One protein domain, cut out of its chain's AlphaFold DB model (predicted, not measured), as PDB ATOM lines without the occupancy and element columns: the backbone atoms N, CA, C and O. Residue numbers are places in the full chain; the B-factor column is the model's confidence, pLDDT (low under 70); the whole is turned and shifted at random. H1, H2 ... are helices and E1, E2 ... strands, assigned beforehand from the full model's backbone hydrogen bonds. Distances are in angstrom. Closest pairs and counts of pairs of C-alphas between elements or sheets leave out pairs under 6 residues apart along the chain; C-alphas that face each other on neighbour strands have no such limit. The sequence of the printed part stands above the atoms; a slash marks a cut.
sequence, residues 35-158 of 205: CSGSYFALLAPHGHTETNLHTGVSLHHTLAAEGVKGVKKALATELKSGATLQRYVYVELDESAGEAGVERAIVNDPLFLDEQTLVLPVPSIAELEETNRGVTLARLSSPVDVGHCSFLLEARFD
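This is residues 35 to 158 of the 205 residues of an uncharacterized protein of Methylobacter tundripaludum (UniProt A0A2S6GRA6). Two sheet-and-helix lobes sit end to end in a loose rod. One lobe is a three-stranded sheet, E1, E5 and E6, with H1 over one face; the other is a twisted sheet, E2, E3 and E4, with H2 and H3 over one face and little H4 over the opposite one. The 124 printed residues hold four named helices and six named strands, in the order H1 E1 H2 E2 E3 H3 E4 H4 E5 E6, a mixed class. The first sheet, E1 E5 E6, is antiparallel and the second, E2 E3 E4, is mixed; the radius of gyration of the C-alphas is 18.6 A and the spans are 63 by 28 by 18 A.

Start at H1, residues 35 to 43, which is on the sheet of E1, residues 47 to 54, E5, residues 134 to 141, and E6, residues 150 to 156. It lies over E5 at a height over the sheet of 9.2 A and runs along the strands, at 13 degrees to E5 on the local plane; the closest C-alphas of H1 and E5 are those of Phe 40 and Arg 139, 6.7 A apart. For E1 and E5 look at N 50 and O 138, 2.8 A; for the hairpin E5 and E6, at N 137 and O 153, 2.8 A. Past E1, residues 56 to 57 pair antiparallel with residues 77 to 78 of E2, residues 71 to 81. H2, residues 59 to 66, lies over E2, slantwise to the strands, at a height over the sheet of 6.3 A; their closest C-alphas, of Thr 62 and Ala 76, are 4.7 A apart. E2 forms a hairpin with E3, residues 84 to 93, where N 77 and O 88 are 2.8 A apart. E3, H3, residues 99 to 107, and E4, residues 116 to 121, form a strand-helix-strand unit, two parallel neighbour strands with a helix between, its crossover right-handed; N 89 and O 118 are 2.8 A apart. H4, residues 125 to 129, lies on the opposite face from H2. In H1, H2, H3 and H4 every O i to N i+4 pair is within hydrogen-bond range.

Find C-alpha 35 at (-4.875, -18.279, 44.368), where H1 begins, 12.9 A long. E1 is 22.5 A long, E2 27.9 A, E3 28.2 A, E4 16.7 A and E5 23.5 A; H2 is 10.5 A, H3 12.2 A and H4 6.4 A. E6, 20.1 A, ends at C-alpha 156, (-4.621, -6.629, 56.209).

The two C-alphas farthest apart, of Ser 96 and Val 146, are 63.6 A apart. The printed part has no cut, and no link is long. Look for pLDDT under 70 at residues 35 to 38, 53 to 56, 83, 129 to 132 and 144 to 147.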
ATOM      1  N   CYS A  35      -5.088 -17.027  43.635       56.59
ATOM      2  CA  CYS A  35      -4.875 -18.279  44.368       56.59
ATOM      3  C   CYS A  35      -6.019 -18.611  45.336       56.59
ATOM      4  O   CYS A  35      -6.632 -19.669  45.219       56.59
ATOM      5  N   SER A  36      -6.358 -17.708  46.261       59.34
ATOM      6  CA  SER A  36      -7.377 -17.980  47.288       59.34
ATOM      7  C   SER A  36      -8.782 -18.138  46.700       59.34
ATOM      8  O   SER A  36      -9.520 -19.037  47.102       59.34
ATOM      9  N   GLY A  37      -9.130 -17.316  45.703       63.97
ATOM     10  CA  GLY A  37     -10.405 -17.429  44.992       63.97
ATOM     11  C   GLY A  37     -10.553 -18.773  44.275       63.97
ATOM     12  O   GLY A  37     -11.616 -19.389  44.344       63.97
ATOM     13  N   SER A  38      -9.471 -19.274  43.668       69.88
ATOM     14  CA  SER A  38      -9.454 -20.585  43.013       69.88
ATOM     15  C   SER A  38      -9.650 -21.741  44.000       69.88
ATOM     16  O   SER A  38     -10.388 -22.676  43.697       69.88
ATOM     17  N   TYR A  39      -9.033 -21.694  45.187       81.44
ATOM     18  CA  TYR A  39      -9.218 -22.743  46.199       81.44
ATOM     19  C   TYR A  39     -10.644 -22.773  46.750       81.44
ATOM     20  O   TYR A  39     -11.231 -23.846  46.873       81.44
ATOM     21  N   PHE A  40     -11.240 -21.614  47.034       85.81
ATOM     22  CA  PHE A  40     -12.635 -21.572  47.477       85.81
ATOM     23  C   PHE A  40     -13.587 -22.035  46.369       85.81
ATOM     24  O   PHE A  40     -14.556 -22.738  46.652       85.81
ATOM     25  N   ALA A  41     -13.297 -21.699  45.108       83.50
ATOM     26  CA  ALA A  41     -14.059 -22.186  43.962       83.50
ATOM     27  C   ALA A  41     -13.976 -23.704  43.780       83.50
ATOM     28  O   ALA A  41     -14.968 -24.309  43.394       83.50
ATOM     29  N   LEU A  42     -12.845 -24.329  44.116       84.38
ATOM     30  CA  LEU A  42     -12.726 -25.786  44.130       84.38
ATOM     31  C   LEU A  42     -13.601 -26.430  45.221       84.38
ATOM     32  O   LEU A  42     -14.202 -27.471  44.981       84.38
ATOM     33  N   LEU A  43     -13.664 -25.820  46.410       83.31
ATOM     34  CA  LEU A  43     -14.386 -26.365  47.568       83.31
ATOM     35  C   LEU A  43     -15.905 -26.155  47.507       83.31
ATOM     36  O   LEU A  43     -16.652 -26.974  48.029       83.31
ATOM     37  N   ALA A  44     -16.362 -25.071  46.883       85.88
ATOM     38  CA  ALA A  44     -17.780 -24.789  46.663       85.88
ATOM     39  C   ALA A  44     -17.986 -24.408  45.194       85.88
ATOM     40  O   ALA A  44     -18.004 -23.217  44.901       85.88
ATOM     41  N   PRO A  45     -18.079 -25.358  44.250       84.62
ATOM     42  CA  PRO A  45     -18.061 -25.079  42.810       84.62
ATOM     43  C   PRO A  45     -19.233 -24.213  42.346       84.62
ATOM     44  O   PRO A  45     -19.042 -23.324  41.508       84.62
ATOM     45  N   HIS A  46     -20.415 -24.390  42.934       85.50
ATOM     46  CA  HIS A  46     -21.577 -23.565  42.643       85.50
ATOM     47  C   HIS A  46     -21.707 -22.471  43.705       85.50
ATOM     48  O   HIS A  46     -21.738 -22.750  44.899       85.50
ATOM     49  N   GLY A  47     -21.777 -21.205  43.291       83.94
ATOM     50  CA  GLY A  47     -21.843 -20.077  44.222       83.94
ATOM     51  C   GLY A  47     -21.382 -18.760  43.611       83.94
ATOM     52  O   GLY A  47     -21.082 -18.693  42.417       83.94
ATOM     53  N   HIS A  48     -21.291 -17.720  44.439       84.25
ATOM     54  CA  HIS A  48     -20.715 -16.433  44.048       84.25
ATOM     55  C   HIS A  48     -19.532 -16.062  44.944       84.25
ATOM     56  O   HIS A  48     -19.474 -16.428  46.119       84.25
ATOM     57  N   THR A  49     -18.572 -15.340  44.363       84.12
ATOM     58  CA  THR A  49     -17.417 -14.798  45.079       84.12
ATOM     59  C   THR A  49     -17.452 -13.285  45.011       84.12
ATOM     60  O   THR A  49     -17.576 -12.705  43.934       84.12
ATOM     61  N   GLU A  50     -17.321 -12.661  46.170       83.31
ATOM     62  CA  GLU A  50     -17.187 -11.223  46.329       83.31
ATOM     63  C   GLU A  50     -15.763 -10.918  46.768       83.31
ATOM     64  O   GLU A  50     -15.195 -11.597  47.623       83.31
ATOM     65  N   THR A  51     -15.152  -9.920  46.143       79.88
ATOM     66  CA  THR A  51     -13.821  -9.442  46.510       79.88
ATOM     67  C   THR A  51     -13.907  -7.943  46.685       79.88
ATOM     68  O   THR A  51     -14.162  -7.216  45.728       79.88
ATOM     69  N   ASN A  52     -13.694  -7.508  47.918       74.38
ATOM     70  CA  ASN A  52     -13.714  -6.115  48.315       74.38
ATOM     71  C   ASN A  52     -12.315  -5.752  48.793       74.38
ATOM     72  O   ASN A  52     -11.769  -6.395  49.689       74.38
ATOM     73  N   LEU A  53     -11.712  -4.740  48.181       69.62
ATOM     74  CA  LEU A  53     -10.483  -4.166  48.709       69.62
ATOM     75  C   LEU A  53     -10.858  -3.278  49.887       69.62
ATOM     76  O   LEU A  53     -11.770  -2.455  49.791       69.62
ATOM     77  N   HIS A  54     -10.150  -3.448  50.993       64.31
ATOM     78  CA  HIS A  54     -10.218  -2.475  52.061       64.31
ATOM     79  C   HIS A  54      -9.497  -1.223  51.564       64.31
ATOM     80  O   HIS A  54      -8.289  -1.259  51.344       64.31
ATOM     81  N   THR A  55     -10.289  -0.188  51.249       60.91
ATOM     82  CA  THR A  55      -9.873   1.064  50.588       60.91
ATOM     83  C   THR A  55      -8.843   0.833  49.480       60.91
ATOM     84  O   THR A  55      -7.650   1.055  49.672       60.91
ATOM     85  N   GLY A  56      -9.292   0.351  48.316       61.09
ATOM     86  CA  GLY A  56      -8.400   0.125  47.178       61.09
ATOM     87  C   GLY A  56      -7.807   1.444  46.689       61.09
ATOM     88  O   GLY A  56      -8.548   2.303  46.216       61.09
ATOM     89  N   VAL A  57      -6.487   1.610  46.817       70.31
ATOM     90  CA  VAL A  57      -5.792   2.808  46.333       70.31
ATOM     91  C   VAL A  57      -5.671   2.738  44.818       70.31
ATOM     92  O   VAL A  57      -5.132   1.781  44.258       70.31
ATOM     93  N   SER A  58      -6.143   3.779  44.145       78.81
ATOM     94  CA  SER A  58      -6.039   3.903  42.702       78.81
ATOM     95  C   SER A  58      -4.852   4.794  42.360       78.81
ATOM     96  O   SER A  58      -4.945   6.021  42.385       78.81
ATOM     97  N   LEU A  59      -3.702   4.173  42.075       80.06
ATOM     98  CA  LEU A  59      -2.435   4.884  41.850       80.06
ATOM     99  C   LEU A  59      -2.536   5.916  40.718       80.06
ATOM    100  O   LEU A  59      -2.055   7.034  40.858       80.06
ATOM    101  N   HIS A  60      -3.195   5.559  39.614       85.06
ATOM    102  CA  HIS A  60      -3.343   6.451  38.462       85.06
ATOM    103  C   HIS A  60      -4.187   7.689  38.790       85.06
ATOM    104  O   HIS A  60      -3.791   8.800  38.448       85.06
ATOM    105  N   HIS A  61      -5.304   7.513  39.500       89.38
ATOM    106  CA  HIS A  61      -6.147   8.629  39.932       89.38
ATOM    107  C   HIS A  61      -5.477   9.457  41.031       89.38
ATOM    108  O   HIS A  61      -5.634  10.671  41.065       89.38
ATOM    109  N   THR A  62      -4.690   8.819  41.900       90.12
ATOM    110  CA  THR A  62      -3.915   9.521  42.928       90.12
ATOM    111  C   THR A  62      -2.912  10.472  42.279       90.12
ATOM    112  O   THR A  62      -2.923  11.662  42.572       90.12
ATOM    113  N   LEU A  63      -2.129   9.979  41.313       90.44
ATOM    114  CA  LEU A  63      -1.172  10.799  40.564       90.44
ATOM    115  C   LEU A  63      -1.846  11.927  39.770       90.44
ATOM    116  O   LEU A  63      -1.304  13.025  39.681       90.44
ATOM    117  N   ALA A  64      -3.022  11.672  39.194       91.81
ATOM    118  CA  ALA A  64      -3.782  12.699  38.488       91.81
ATOM    119  C   ALA A  64      -4.246  13.819  39.431       91.81
ATOM    120  O   ALA A  64      -4.069  14.994  39.122       91.81
ATOM    121  N   ALA A  65      -4.774  13.457  40.603       92.06
ATOM    122  CA  ALA A  65      -5.197  14.419  41.616       92.06
ATOM    123  C   ALA A  65      -4.012  15.212  42.201       92.06
ATOM    124  O   ALA A  65      -4.139  16.415  42.412       92.06
ATOM    125  N   GLU A  66      -2.849  14.581  42.400       92.25
ATOM    126  CA  GLU A  66      -1.610  15.268  42.809       92.25
ATOM    127  C   GLU A  66      -1.094  16.253  41.753       92.25
ATOM    128  O   GLU A  66      -0.453  17.246  42.087       92.25
ATOM    129  N   GLY A  67      -1.389  16.015  40.473       90.56
ATOM    130  CA  GLY A  67      -1.034  16.922  39.383       90.56
ATOM    131  C   GLY A  67      -1.833  18.232  39.364       90.56
ATOM    132  O   GLY A  67      -1.484  19.151  38.617       90.56
ATOM    133  N   VAL A  68      -2.900  18.345  40.161       92.00
ATOM    134  CA  VAL A  68      -3.747  19.539  40.219       92.00
ATOM    135  C   VAL A  68      -3.068  20.640  41.031       92.00
ATOM    136  O   VAL A  68      -2.627  20.453  42.162       92.00
ATOM    137  N   LYS A  69      -3.020  21.851  40.467       91.19
ATOM    138  CA  LYS A  69      -2.408  23.009  41.127       91.19
ATOM    139  C   LYS A  69      -3.092  23.312  42.469       91.19
ATOM    140  O   LYS A  69      -4.292  23.574  42.500       91.19
ATOM    141  N   GLY A  70      -2.297  23.387  43.537       89.81
ATOM    142  CA  GLY A  70      -2.765  23.664  44.901       89.81
ATOM    143  C   GLY A  70      -3.015  22.411  45.743       89.81
ATOM    144  O   GLY A  70      -3.420  22.532  46.899       89.81
ATOM    145  N   VAL A  71      -2.770  21.224  45.180       93.00
ATOM    146  CA  VAL A  71      -2.731  19.960  45.913       93.00
ATOM    147  C   VAL A  71      -1.285  19.662  46.293       93.00
ATOM    148  O   VAL A  71      -0.417  19.561  45.429       93.00
ATOM    149  N   LYS A  72      -1.030  19.505  47.591       92.12
ATOM    150  CA  LYS A  72       0.274  19.109  48.128       92.12
ATOM    151  C   LYS A  72       0.483  17.601  48.028       92.12
ATOM    152  O   LYS A  72       1.568  17.140  47.683       92.12
ATOM    153  N   LYS A  73      -0.554  16.838  48.369       91.81
ATOM    154  CA  LYS A  73      -0.594  15.375  48.287       91.81
ATOM    155  C   LYS A  73      -2.040  14.942  48.040       91.81
ATOM    156  O   LYS A  73      -2.965  15.642  48.458       91.81
ATOM    157  N   ALA A  74      -2.249  13.808  47.376       91.81
ATOM    158  CA  ALA A  74      -3.582  13.243  47.178       91.81
ATOM    159  C   ALA A  74      -3.600  11.743  47.482       91.81
ATOM    160  O   ALA A  74      -2.568  11.080  47.531       91.81
ATOM    161  N   LEU A  75      -4.798  11.208  47.696       89.00
ATOM    162  CA  LEU A  75      -5.052   9.780  47.803       89.00
ATOM    163  C   LEU A  75      -6.418   9.486  47.195       89.00
ATOM    164  O   LEU A  75      -7.447   9.870  47.748       89.00
ATOM    165  N   ALA A  76      -6.435   8.791  46.062       88.50
ATOM    166  CA  ALA A  76      -7.670   8.335  45.442       88.50
ATOM    167  C   ALA A  76      -7.968   6.895  45.867       88.50
ATOM    168  O   ALA A  76      -7.145   5.995  45.674       88.50
ATOM    169  N   THR A  77      -9.161   6.670  46.408       83.50
ATOM    170  CA  THR A  77      -9.664   5.349  46.767       83.50
ATOM    171  C   THR A  77     -10.932   5.014  45.997       83.50
ATOM    172  O   THR A  77     -11.730   5.880  45.629       83.50
ATOM    173  N   GLU A  78     -11.109   3.725  45.738       80.62
ATOM    174  CA  GLU A  78     -12.274   3.191  45.047       80.62
ATOM    175  C   GLU A  78     -13.070   2.303  46.002       80.62
ATOM    176  O   GLU A  78     -12.541   1.357  46.594       80.62
ATOM    177  N   LEU A  79     -14.361   2.604  46.137       76.50
ATOM    178  CA  LEU A  79     -15.319   1.757  46.829       76.50
ATOM    179  C   LEU A  79     -16.292   1.188  45.806       76.50
ATOM    180  O   LEU A  79     -17.016   1.917  45.124       76.50
ATOM    181  N   LYS A  80     -16.329  -0.138  45.716       72.06
ATOM    182  CA  LYS A  80     -17.281  -0.838  44.863       72.06
ATOM    183  C   LYS A  80     -18.466  -1.304  45.696       72.06
ATOM    184  O   LYS A  80     -18.300  -2.113  46.602       72.06
ATOM    185  N   SER A  81     -19.658  -0.823  45.359       71.25
ATOM    186  CA  SER A  81     -20.911  -1.253  45.981       71.25
ATOM    187  C   SER A  81     -21.803  -1.883  44.914       71.25
ATOM    188  O   SER A  81     -22.554  -1.210  44.210       71.25
ATOM    189  N   GLY A  82     -21.687  -3.200  44.736       71.88
ATOM    190  CA  GLY A  82     -22.413  -3.923  43.690       71.88
ATOM    191  C   GLY A  82     -21.951  -3.540  42.277       71.88
ATOM    192  O   GLY A  82     -20.832  -3.869  41.874       71.88
ATOM    193  N   ALA A  83     -22.834  -2.896  41.504       69.31
ATOM    194  CA  ALA A  83     -22.567  -2.475  40.124       69.31
ATOM    195  C   ALA A  83     -22.028  -1.040  40.006       69.31
ATOM    196  O   ALA A  83     -21.539  -0.685  38.937       69.31
ATOM    197  N   THR A  84     -22.111  -0.235  41.066       75.06
ATOM    198  CA  THR A  84     -21.645   1.154  41.060       75.06
ATOM    199  C   THR A  84     -20.244   1.249  41.655       75.06
ATOM    200  O   THR A  84     -19.949   0.637  42.690       75.06
ATOM    201  N   LEU A  85     -19.377   2.011  40.990       80.62
ATOM    202  CA  LEU A  85     -18.064   2.376  41.501       80.62
ATOM    203  C   LEU A  85     -18.137   3.821  41.990       80.62
ATOM    204  O   LEU A  85     -18.565   4.715  41.266       80.62
ATOM    205  N   GLN A  86     -17.744   4.045  43.236       86.06
ATOM    206  CA  GLN A  86     -17.658   5.385  43.798       86.06
ATOM    207  C   GLN A  86     -16.203   5.684  44.138       86.06
ATOM    208  O   GLN A  86     -15.515   4.860  44.746       86.06
ATOM    209  N   ARG A  87     -15.732   6.861  43.723       88.38
ATOM    210  CA  ARG A  87     -14.364   7.321  43.957       88.38
ATOM    211  C   ARG A  87     -14.348   8.371  45.052       88.38
ATOM    212  O   ARG A  87     -15.105   9.340  45.005       88.38
ATOM    213  N   TYR A  88     -13.453   8.190  46.009       89.38
ATOM    214  CA  TYR A  88     -13.170   9.169  47.047       89.38
ATOM    215  C   TYR A  88     -11.749   9.675  46.844       89.38
ATOM    216  O   TYR A  88     -10.806   8.888  46.805       89.38
ATOM    217  N   VAL A  89     -11.589  10.981  46.681       91.50
ATOM    218  CA  VAL A  89     -10.291  11.615  46.466       91.50
ATOM    219  C   VAL A  89      -9.994  12.487  47.669       91.50
ATOM    220  O   VAL A  89     -10.565  13.564  47.825       91.50
ATOM    221  N   TYR A  90      -9.111  12.009  48.532       91.62
ATOM    222  CA  TYR A  90      -8.622  12.773  49.668       91.62
ATOM    223  C   TYR A  90      -7.503  13.697  49.200       91.62
ATOM    224  O   TYR A  90      -6.575  13.243  48.530       91.62
ATOM    225  N   VAL A  91      -7.586  14.982  49.535       93.19
ATOM    226  CA  VAL A  91      -6.595  15.985  49.123       93.19
ATOM    227  C   VAL A  91      -6.042  16.727  50.330       93.19
ATOM    228  O   VAL A  91      -6.786  17.238  51.164       93.19
ATOM    229  N   GLU A  92      -4.720  16.801  50.409       93.56
ATOM    230  CA  GLU A  92      -4.012  17.707  51.305       93.56
ATOM    231  C   GLU A  92      -3.714  18.976  50.506       93.56
ATOM    232  O   GLU A  92      -2.999  18.937  49.501       93.56
ATOM    233  N   LEU A  93      -4.331  20.087  50.898       92.44
ATOM    234  CA  LEU A  93      -4.238  21.357  50.181       92.44
ATOM    235  C   LEU A  93      -3.020  22.160  50.645       92.44
ATOM    236  O   LEU A  93      -2.655  22.134  51.820       92.44
ATOM    237  N   ASP A  94      -2.428  22.927  49.730       88.25
ATOM    238  CA  ASP A  94      -1.464  23.963  50.105       88.25
ATOM    239  C   ASP A  94      -2.159  25.108  50.863       88.25
ATOM    240  O   ASP A  94      -3.317  25.429  50.598       88.25
ATOM    241  N   GLU A  95      -1.425  25.808  51.736       79.75
ATOM    242  CA  GLU A  95      -1.943  26.899  52.593       79.75
ATOM    243  C   GLU A  95      -2.633  28.048  51.826       79.75
ATOM    244  O   GLU A  95      -3.356  28.853  52.411       79.75
ATOM    245  N   SER A  96      -2.411  28.141  50.511       74.94
ATOM    246  CA  SER A  96      -2.953  29.185  49.630       74.94
ATOM    247  C   SER A  96      -4.005  28.688  48.628       74.94
ATOM    248  O   SER A  96      -4.502  29.479  47.821       74.94
ATOM    249  N   ALA A  97      -4.344  27.396  48.644       80.25
ATOM    250  CA  ALA A  97      -5.255  26.794  47.679       80.25
ATOM    251  C   ALA A  97      -6.719  26.853  48.143       80.25
ATOM    252  O   ALA A  97      -7.046  26.590  49.298       80.25
ATOM    253  N   GLY A  98      -7.623  27.185  47.218       83.31
ATOM    254  CA  GLY A  98      -9.063  27.166  47.469       83.31
ATOM    255  C   GLY A  98      -9.670  25.795  47.170       83.31
ATOM    256  O   GLY A  98      -9.620  25.344  46.025       83.31
ATOM    257  N   GLU A  99     -10.308  25.186  48.171       85.38
ATOM    258  CA  GLU A  99     -10.953  23.861  48.106       85.38
ATOM    259  C   GLU A  99     -11.865  23.695  46.879       85.38
ATOM    260  O   GLU A  99     -11.668  22.798  46.063       85.38
ATOM    261  N   ALA A 100     -12.788  24.638  46.663       88.12
ATOM    262  CA  ALA A 100     -13.744  24.584  45.555       88.12
ATOM    263  C   ALA A 100     -13.095  24.668  44.158       88.12
ATOM    264  O   ALA A 100     -13.704  24.275  43.161       88.12
ATOM    265  N   GLY A 101     -11.890  25.238  44.056       89.12
ATOM    266  CA  GLY A 101     -11.139  25.299  42.801       89.12
ATOM    267  C   GLY A 101     -10.504  23.953  42.463       89.12
ATOM    268  O   GLY A 101     -10.589  23.504  41.322       89.12
ATOM    269  N   VAL A 102      -9.928  23.303  43.474       91.69
ATOM    270  CA  VAL A 102      -9.326  21.969  43.365       91.69
ATOM    271  C   VAL A 102     -10.393  20.914  43.090       91.69
ATOM    272  O   VAL A 102     -10.236  20.128  42.162       91.69
ATOM    273  N   GLU A 103     -11.514  20.947  43.814       92.50
ATOM    274  CA  GLU A 103     -12.631  20.024  43.591       92.50
ATOM    275  C   GLU A 103     -13.122  20.080  42.140       92.50
ATOM    276  O   GLU A 103     -13.218  19.054  41.470       92.50
ATOM    277  N   ARG A 104     -13.354  21.286  41.604       91.69
ATOM    278  CA  ARG A 104     -13.761  21.444  40.201       91.69
ATOM    279  C   ARG A 104     -12.698  20.962  39.227       91.69
ATOM    280  O   ARG A 104     -13.061  20.432  38.183       91.69
ATOM    281  N   ALA A 105     -11.422  21.188  39.512       92.12
ATOM    282  CA  ALA A 105     -10.353  20.732  38.634       92.12
ATOM    283  C   ALA A 105     -10.308  19.199  38.566       92.12
ATOM    284  O   ALA A 105     -10.203  18.657  37.474       92.12
ATOM    285  N   ILE A 106     -10.471  18.517  39.705       92.25
ATOM    286  CA  ILE A 106     -10.469  17.051  39.785       92.25
ATOM    287  C   ILE A 106     -11.725  16.461  39.137       92.25
ATOM    288  O   ILE A 106     -11.621  15.565  38.310       92.25
ATOM    289  N   VAL A 107     -12.916  16.973  39.462       91.88
ATOM    290  CA  VAL A 107     -14.183  16.434  38.931       91.88
ATOM    291  C   VAL A 107     -14.296  16.611  37.412       91.88
ATOM    292  O   VAL A 107     -14.907  15.783  36.743       91.88
ATOM    293  N   ASN A 108     -13.706  17.673  36.855       90.81
ATOM    294  CA  ASN A 108     -13.708  17.914  35.409       90.81
ATOM    295  C   ASN A 108     -12.521  17.270  34.674       90.81
ATOM    296  O   ASN A 108     -12.435  17.397  33.451       90.81
ATOM    297  N   ASP A 109     -11.596  16.619  35.380       91.38
ATOM    298  CA  ASP A 109     -10.492  15.916  34.736       91.38
ATOM    299  C   ASP A 109     -11.031  14.664  34.009       91.38
ATOM    300  O   ASP A 109     -11.840  13.922  34.578       91.38
ATOM    301  N   PRO A 110     -10.607  14.406  32.753       90.81
ATOM    302  CA  PRO A 110     -11.080  13.275  31.959       90.81
ATOM    303  C   PRO A 110     -10.993  11.910  32.649       90.81
ATOM    304  O   PRO A 110     -11.777  11.023  32.325       90.81
ATOM    305  N   LEU A 111     -10.065  11.727  33.591       89.25
ATOM    306  CA  LEU A 111      -9.909  10.482  34.339       89.25
ATOM    307  C   LEU A 111     -11.042  10.245  35.349       89.25
ATOM    308  O   LEU A 111     -11.293   9.101  35.729       89.25
ATOM    309  N   PHE A 112     -11.754  11.293  35.769       89.56
ATOM    310  CA  PHE A 112     -12.788  11.223  36.805       89.56
ATOM    311  C   PHE A 112     -14.223  11.308  36.271       89.56
ATOM    312  O   PHE A 112     -15.154  11.089  37.041       89.56
ATOM    313  N   LEU A 113     -14.415  11.557  34.972       87.00
ATOM    314  CA  LEU A 113     -15.739  11.774  34.367       87.00
ATOM    315  C   LEU A 113     -16.661  10.547  34.393       87.00
ATOM    316  O   LEU A 113     -17.880  10.702  34.431       87.00
ATOM    317  N   ASP A 114     -16.090   9.344  34.336       83.69
ATOM    318  CA  ASP A 114     -16.863   8.111  34.156       83.69
ATOM    319  C   ASP A 114     -17.614   7.667  35.419       83.69
ATOM    320  O   ASP A 114     -18.568   6.897  35.330       83.69
ATOM    321  N   GLU A 115     -17.186   8.126  36.597       84.75
ATOM    322  CA  GLU A 115     -17.649   7.603  37.883       84.75
ATOM    323  C   GLU A 115     -17.926   8.733  38.873       84.75
ATOM    324  O   GLU A 115     -17.313   9.803  38.832       84.75
ATOM    325  N   GLN A 116     -18.827   8.487  39.824       87.12
ATOM    326  CA  GLN A 116     -19.115   9.476  40.858       87.12
ATOM    327  C   GLN A 116     -17.872   9.698  41.729       87.12
ATOM    328  O   GLN A 116     -17.431   8.793  42.443       87.12
ATOM    329  N   THR A 117     -17.340  10.918  41.685       90.75
ATOM    330  CA  THR A 117     -16.119  11.315  42.392       90.75
ATOM    331  C   THR A 117     -16.450  12.339  43.473       90.75
ATOM    332  O   THR A 117     -17.041  13.378  43.185       90.75
ATOM    333  N   LEU A 118     -16.069  12.047  44.717       91.69
ATOM    334  CA  LEU A 118     -16.165  12.964  45.852       91.69
ATOM    335  C   LEU A 118     -14.765  13.397  46.278       91.69
ATOM    336  O   LEU A 118     -13.926  12.548  46.581       91.69
ATOM    337  N   VAL A 119     -14.527  14.705  46.323       92.38
ATOM    338  CA  VAL A 119     -13.255  15.278  46.775       92.38
ATOM    339  C   VAL A 119     -13.396  15.688  48.237       92.38
ATOM    340  O   VAL A 119     -14.342  16.379  48.599       92.38
ATOM    341  N   LEU A 120     -12.480  15.224  49.083       91.62
ATOM    342  CA  LEU A 120     -12.520  15.420  50.529       91.62
ATOM    343  C   LEU A 120     -11.194  16.039  50.995       91.62
ATOM    344  O   LEU A 120     -10.164  15.364  50.933       91.62
ATOM    345  N   PRO A 121     -11.172  17.296  51.461       90.69
ATOM    346  CA  PRO A 121      -9.961  17.875  52.025       90.69
ATOM    347  C   PRO A 121      -9.631  17.221  53.370       90.69
ATOM    348  O   PRO A 121     -10.509  16.991  54.204       90.69
ATOM    349  N   VAL A 122      -8.355  16.927  53.592       90.56
ATOM    350  CA  VAL A 122      -7.863  16.290  54.818       90.56
ATOM    351  C   VAL A 122      -6.608  16.997  55.328       90.56
ATOM    352  O   VAL A 122      -5.845  17.536  54.526       90.56
ATOM    353  N   PRO A 123      -6.372  17.013  56.653       87.19
ATOM    354  CA  PRO A 123      -5.218  17.707  57.224       87.19
ATOM    355  C   PRO A 123      -3.885  17.012  56.914       87.19
ATOM    356  O   PRO A 123      -2.866  17.682  56.789       87.19
ATOM    357  N   SER A 124      -3.882  15.680  56.807       86.31
ATOM    358  CA  SER A 124      -2.693  14.879  56.509       86.31
ATOM    359  C   SER A 124      -3.100  13.577  55.836       86.31
ATOM    360  O   SER A 124      -3.906  12.815  56.370       86.31
ATOM    361  N   ILE A 125      -2.521  13.292  54.668       86.69
ATOM    362  CA  ILE A 125      -2.755  12.008  53.987       86.69
ATOM    363  C   ILE A 125      -1.955  10.873  54.624       86.69
ATOM    364  O   ILE A 125      -2.404   9.730  54.613       86.69
ATOM    365  N   ALA A 126      -0.793  11.171  55.211       82.44
ATOM    366  CA  ALA A 126       0.056  10.150  55.824       82.44
ATOM    367  C   ALA A 126      -0.678   9.378  56.938       82.44
ATOM    368  O   ALA A 126      -0.553   8.162  57.021       82.44
ATOM    369  N   GLU A 127      -1.506  10.068  57.728       79.44
ATOM    370  CA  GLU A 127      -2.299   9.459  58.805       79.44
ATOM    371  C   GLU A 127      -3.388   8.509  58.276       79.44
ATOM    372  O   GLU A 127      -3.720   7.515  58.923       79.44
ATOM    373  N   LEU A 128      -3.921   8.778  57.079       74.25
ATOM    374  CA  LEU A 128      -4.945   7.947  56.435       74.25
ATOM    375  C   LEU A 128      -4.355   6.693  55.778       74.25
ATOM    376  O   LEU A 128      -5.007   5.649  55.743       74.25
ATOM    377  N   GLU A 129      -3.129   6.775  55.253       68.62
ATOM    378  CA  GLU A 129      -2.470   5.644  54.588       68.62
ATOM    379  C   GLU A 129      -2.124   4.501  55.556       68.62
ATOM    380  O   GLU A 129      -2.089   3.341  55.139       68.62
ATOM    381  N   GLU A 130      -1.890   4.806  56.836       61.91
ATOM    382  CA  GLU A 130      -1.457   3.818  57.829       61.91
ATOM    383  C   GLU A 130      -2.555   2.818  58.225       61.91
ATOM    384  O   GLU A 130      -2.243   1.712  58.668       61.91
ATOM    385  N   THR A 131      -3.840   3.158  58.074       58.56
ATOM    386  CA  THR A 131      -4.885   2.477  58.858       58.56
ATOM    387  C   THR A 131      -5.697   1.398  58.144       58.56
ATOM    388  O   THR A 131      -6.474   0.731  58.825       58.56
ATOM    389  N   ASN A 132      -5.600   1.183  56.820       59.34
ATOM    390  CA  ASN A 132      -6.660   0.377  56.186       59.34
ATOM    391  C   ASN A 132      -6.364  -0.370  54.874       59.34
ATOM    392  O   ASN A 132      -7.292  -0.643  54.120       59.34
ATOM    393  N   ARG A 133      -5.125  -0.791  54.595       72.81
ATOM    394  CA  ARG A 133      -4.833  -1.599  53.388       72.81
ATOM    395  C   ARG A 133      -5.176  -3.080  53.583       72.81
ATOM    396  O   ARG A 133      -4.847  -3.676  54.613       72.81
ATOM    397  N   GLY A 134      -5.841  -3.692  52.601       74.69
ATOM    398  CA  GLY A 134      -6.176  -5.114  52.666       74.69
ATOM    399  C   GLY A 134      -7.210  -5.596  51.655       74.69
ATOM    400  O   GLY A 134      -7.667  -4.857  50.786       74.69
ATOM    401  N   VAL A 135      -7.612  -6.858  51.789       82.00
ATOM    402  CA  VAL A 135      -8.655  -7.480  50.969       82.00
ATOM    403  C   VAL A 135      -9.577  -8.333  51.828       82.00
ATOM    404  O   VAL A 135      -9.142  -9.025  52.748       82.00
ATOM    405  N   THR A 136     -10.853  -8.307  51.480       83.75
ATOM    406  CA  THR A 136     -11.874  -9.227  51.955       83.75
ATOM    407  C   THR A 136     -12.379 -10.020  50.757       83.75
ATOM    408  O   THR A 136     -12.893  -9.451  49.796       83.75
ATOM    409  N   LEU A 137     -12.224 -11.337  50.800       85.88
ATOM    410  CA  LEU A 137     -12.720 -12.264  49.795       85.88
ATOM    411  C   LEU A 137     -13.723 -13.202  50.457       85.88
ATOM    412  O   LEU A 137     -13.365 -13.981  51.338       85.88
ATOM    413  N   ALA A 138     -14.976 -13.133  50.023       87.25
ATOM    414  CA  ALA A 138     -16.051 -13.991  50.495       87.25
ATOM    415  C   ALA A 138     -16.508 -14.919  49.367       87.25
ATOM    416  O   ALA A 138     -16.655 -14.488  48.223       87.25
ATOM    417  N   ARG A 139     -16.753 -16.194  49.668       86.81
ATOM    418  CA  ARG A 139     -17.431 -17.126  48.763       86.81
ATOM    419  C   ARG A 139     -18.600 -17.778  49.479       86.81
ATOM    420  O   ARG A 139     -18.417 -18.375  50.536       86.81
ATOM    421  N   LEU A 140     -19.773 -17.691  48.868       86.62
ATOM    422  CA  LEU A 140     -20.999 -18.311  49.355       86.62
ATOM    423  C   LEU A 140     -21.435 -19.388  48.366       86.62
ATOM    424  O   LEU A 140     -21.514 -19.118  47.162       86.62
ATOM    425  N   SER A 141     -21.680 -20.603  48.864       85.12
ATOM    426  CA  SER A 141     -22.192 -21.698  48.042       85.12
ATOM    427  C   SER A 141     -23.618 -21.421  47.563       85.12
ATOM    428  O   SER A 141     -24.396 -20.699  48.190       85.12
ATOM    429  N   SER A 142     -23.956 -21.991  46.411       80.69
ATOM    430  CA  SER A 142     -25.307 -21.947  45.863       80.69
ATOM    431  C   SER A 142     -26.256 -22.783  46.729       80.69
ATOM    432  O   SER A 142     -25.848 -23.836  47.219       80.69
ATOM    433  N   PRO A 143     -27.546 -22.415  46.841       70.62
ATOM    434  CA  PRO A 143     -28.555 -23.238  47.514       70.62
ATOM    435  C   PRO A 143     -28.763 -24.625  46.883       70.62
ATOM    436  O   PRO A 143     -29.442 -25.465  47.465       70.62
ATOM    437  N   VAL A 144     -28.240 -24.840  45.670       67.44
ATOM    438  CA  VAL A 144     -28.301 -26.114  44.936       67.44
ATOM    439  C   VAL A 144     -27.317 -27.146  45.503       67.44
ATOM    440  O   VAL A 144     -27.556 -28.344  45.367       67.44
ATOM    441  N   ASP A 145     -26.238 -26.701  46.153       64.19
ATOM    442  CA  ASP A 145     -25.262 -27.600  46.767       64.19
ATOM    443  C   ASP A 145     -25.784 -28.160  48.097       64.19
ATOM    444  O   ASP A 145     -26.422 -27.468  48.895       64.19
ATOM    445  N   VAL A 146     -25.491 -29.439  48.360       56.88
ATOM    446  CA  VAL A 146     -25.842 -30.115  49.617       56.88
ATOM    447  C   VAL A 146     -24.893 -29.631  50.716       56.88
ATOM    448  O   VAL A 146     -23.888 -30.266  51.020       56.88
ATOM    449  N   GLY A 147     -25.196 -28.467  51.285       65.25
ATOM    450  CA  GLY A 147     -24.419 -27.844  52.354       65.25
ATOM    451  C   GLY A 147     -24.277 -26.338  52.158       65.25
ATOM    452  O   GLY A 147     -23.812 -25.862  51.124       65.25
ATOM    453  N   HIS A 148     -24.657 -25.567  53.178       72.00
ATOM    454  CA  HIS A 148     -24.357 -24.140  53.227       72.00
ATOM    455  C   HIS A 148     -22.883 -23.958  53.603       72.00
ATOM    456  O   HIS A 148     -22.522 -24.008  54.778       72.00
ATOM    457  N   CYS A 149     -22.027 -23.774  52.599       81.31
ATOM    458  CA  CYS A 149     -20.608 -23.500  52.776       81.31
ATOM    459  C   CYS A 149     -20.350 -22.012  52.533       81.31
ATOM    460  O   CYS A 149     -20.596 -21.491  51.444       81.31
ATOM    461  N   SER A 150     -19.827 -21.331  53.550       86.69
ATOM    462  CA  SER A 150     -19.352 -19.955  53.449       86.69
ATOM    463  C   SER A 150     -17.866 -19.896  53.781       86.69
ATOM    464  O   SER A 150     -17.409 -20.429  54.791       86.69
ATOM    465  N   PHE A 151     -17.102 -19.246  52.911       88.25
ATOM    466  CA  PHE A 151     -15.681 -18.990  53.109       88.25
ATOM    467  C   PHE A 151     -15.450 -17.487  53.160       88.25
ATOM    468  O   PHE A 151     -15.962 -16.750  52.318       88.25
ATOM    469  N   LEU A 152     -14.658 -17.042  54.131       88.62
ATOM    470  CA  LEU A 152     -14.235 -15.658  54.273       88.62
ATOM    471  C   LEU A 152     -12.724 -15.633  54.476       88.62
ATOM    472  O   LEU A 152     -12.197 -16.277  55.380       88.62
ATOM    473  N   LEU A 153     -12.041 -14.869  53.638       87.56
ATOM    474  CA  LEU A 153     -10.649 -14.502  53.809       87.56
ATOM    475  C   LEU A 153     -10.588 -12.991  53.981       87.56
ATOM    476  O   LEU A 153     -10.856 -12.253  53.039       87.56
ATOM    477  N   GLU A 154     -10.207 -12.541  55.166       86.50
ATOM    478  CA  GLU A 154      -9.845 -11.150  55.399       86.50
ATOM    479  C   GLU A 154      -8.342 -11.066  55.645       86.50
ATOM    480  O   GLU A 154      -7.782 -11.833  56.429       86.50
ATOM    481  N   ALA A 155      -7.681 -10.144  54.957       83.56
ATOM    482  CA  ALA A 155      -6.258  -9.914  55.108       83.56
ATOM    483  C   ALA A 155      -5.972  -8.417  55.119       83.56
ATOM    484  O   ALA A 155      -6.444  -7.683  54.252       83.56
ATOM    485  N   ARG A 156      -5.160  -7.986  56.088       82.94
ATOM    486  CA  ARG A 156      -4.621  -6.629  56.209       82.94
ATOM    487  C   ARG A 156      -3.119  -6.694  56.056       82.94
ATOM    488  O   ARG A 156      -2.480  -7.516  56.712       82.94
ATOM    489  N   PHE A 157      -2.568  -5.894  55.160       80.06
ATOM    490  CA  PHE A 157      -1.156  -5.984  54.820       80.06
ATOM    491  C   PHE A 157      -0.649  -4.693  54.199       80.06
ATOM    492  O   PHE A 157      -1.396  -3.944  53.573       80.06
ATOM    493  N   ASP A 158       0.659  -4.492  54.321       77.88
ATOM    494  CA  ASP A 158       1.371  -3.561  53.461       77.88
ATOM    495  C   ASP A 158       1.511  -4.168  52.057       77.88
ATOM    496  O   ASP A 158       2.099  -5.241  51.880       77.88
TER     497      ASP A 158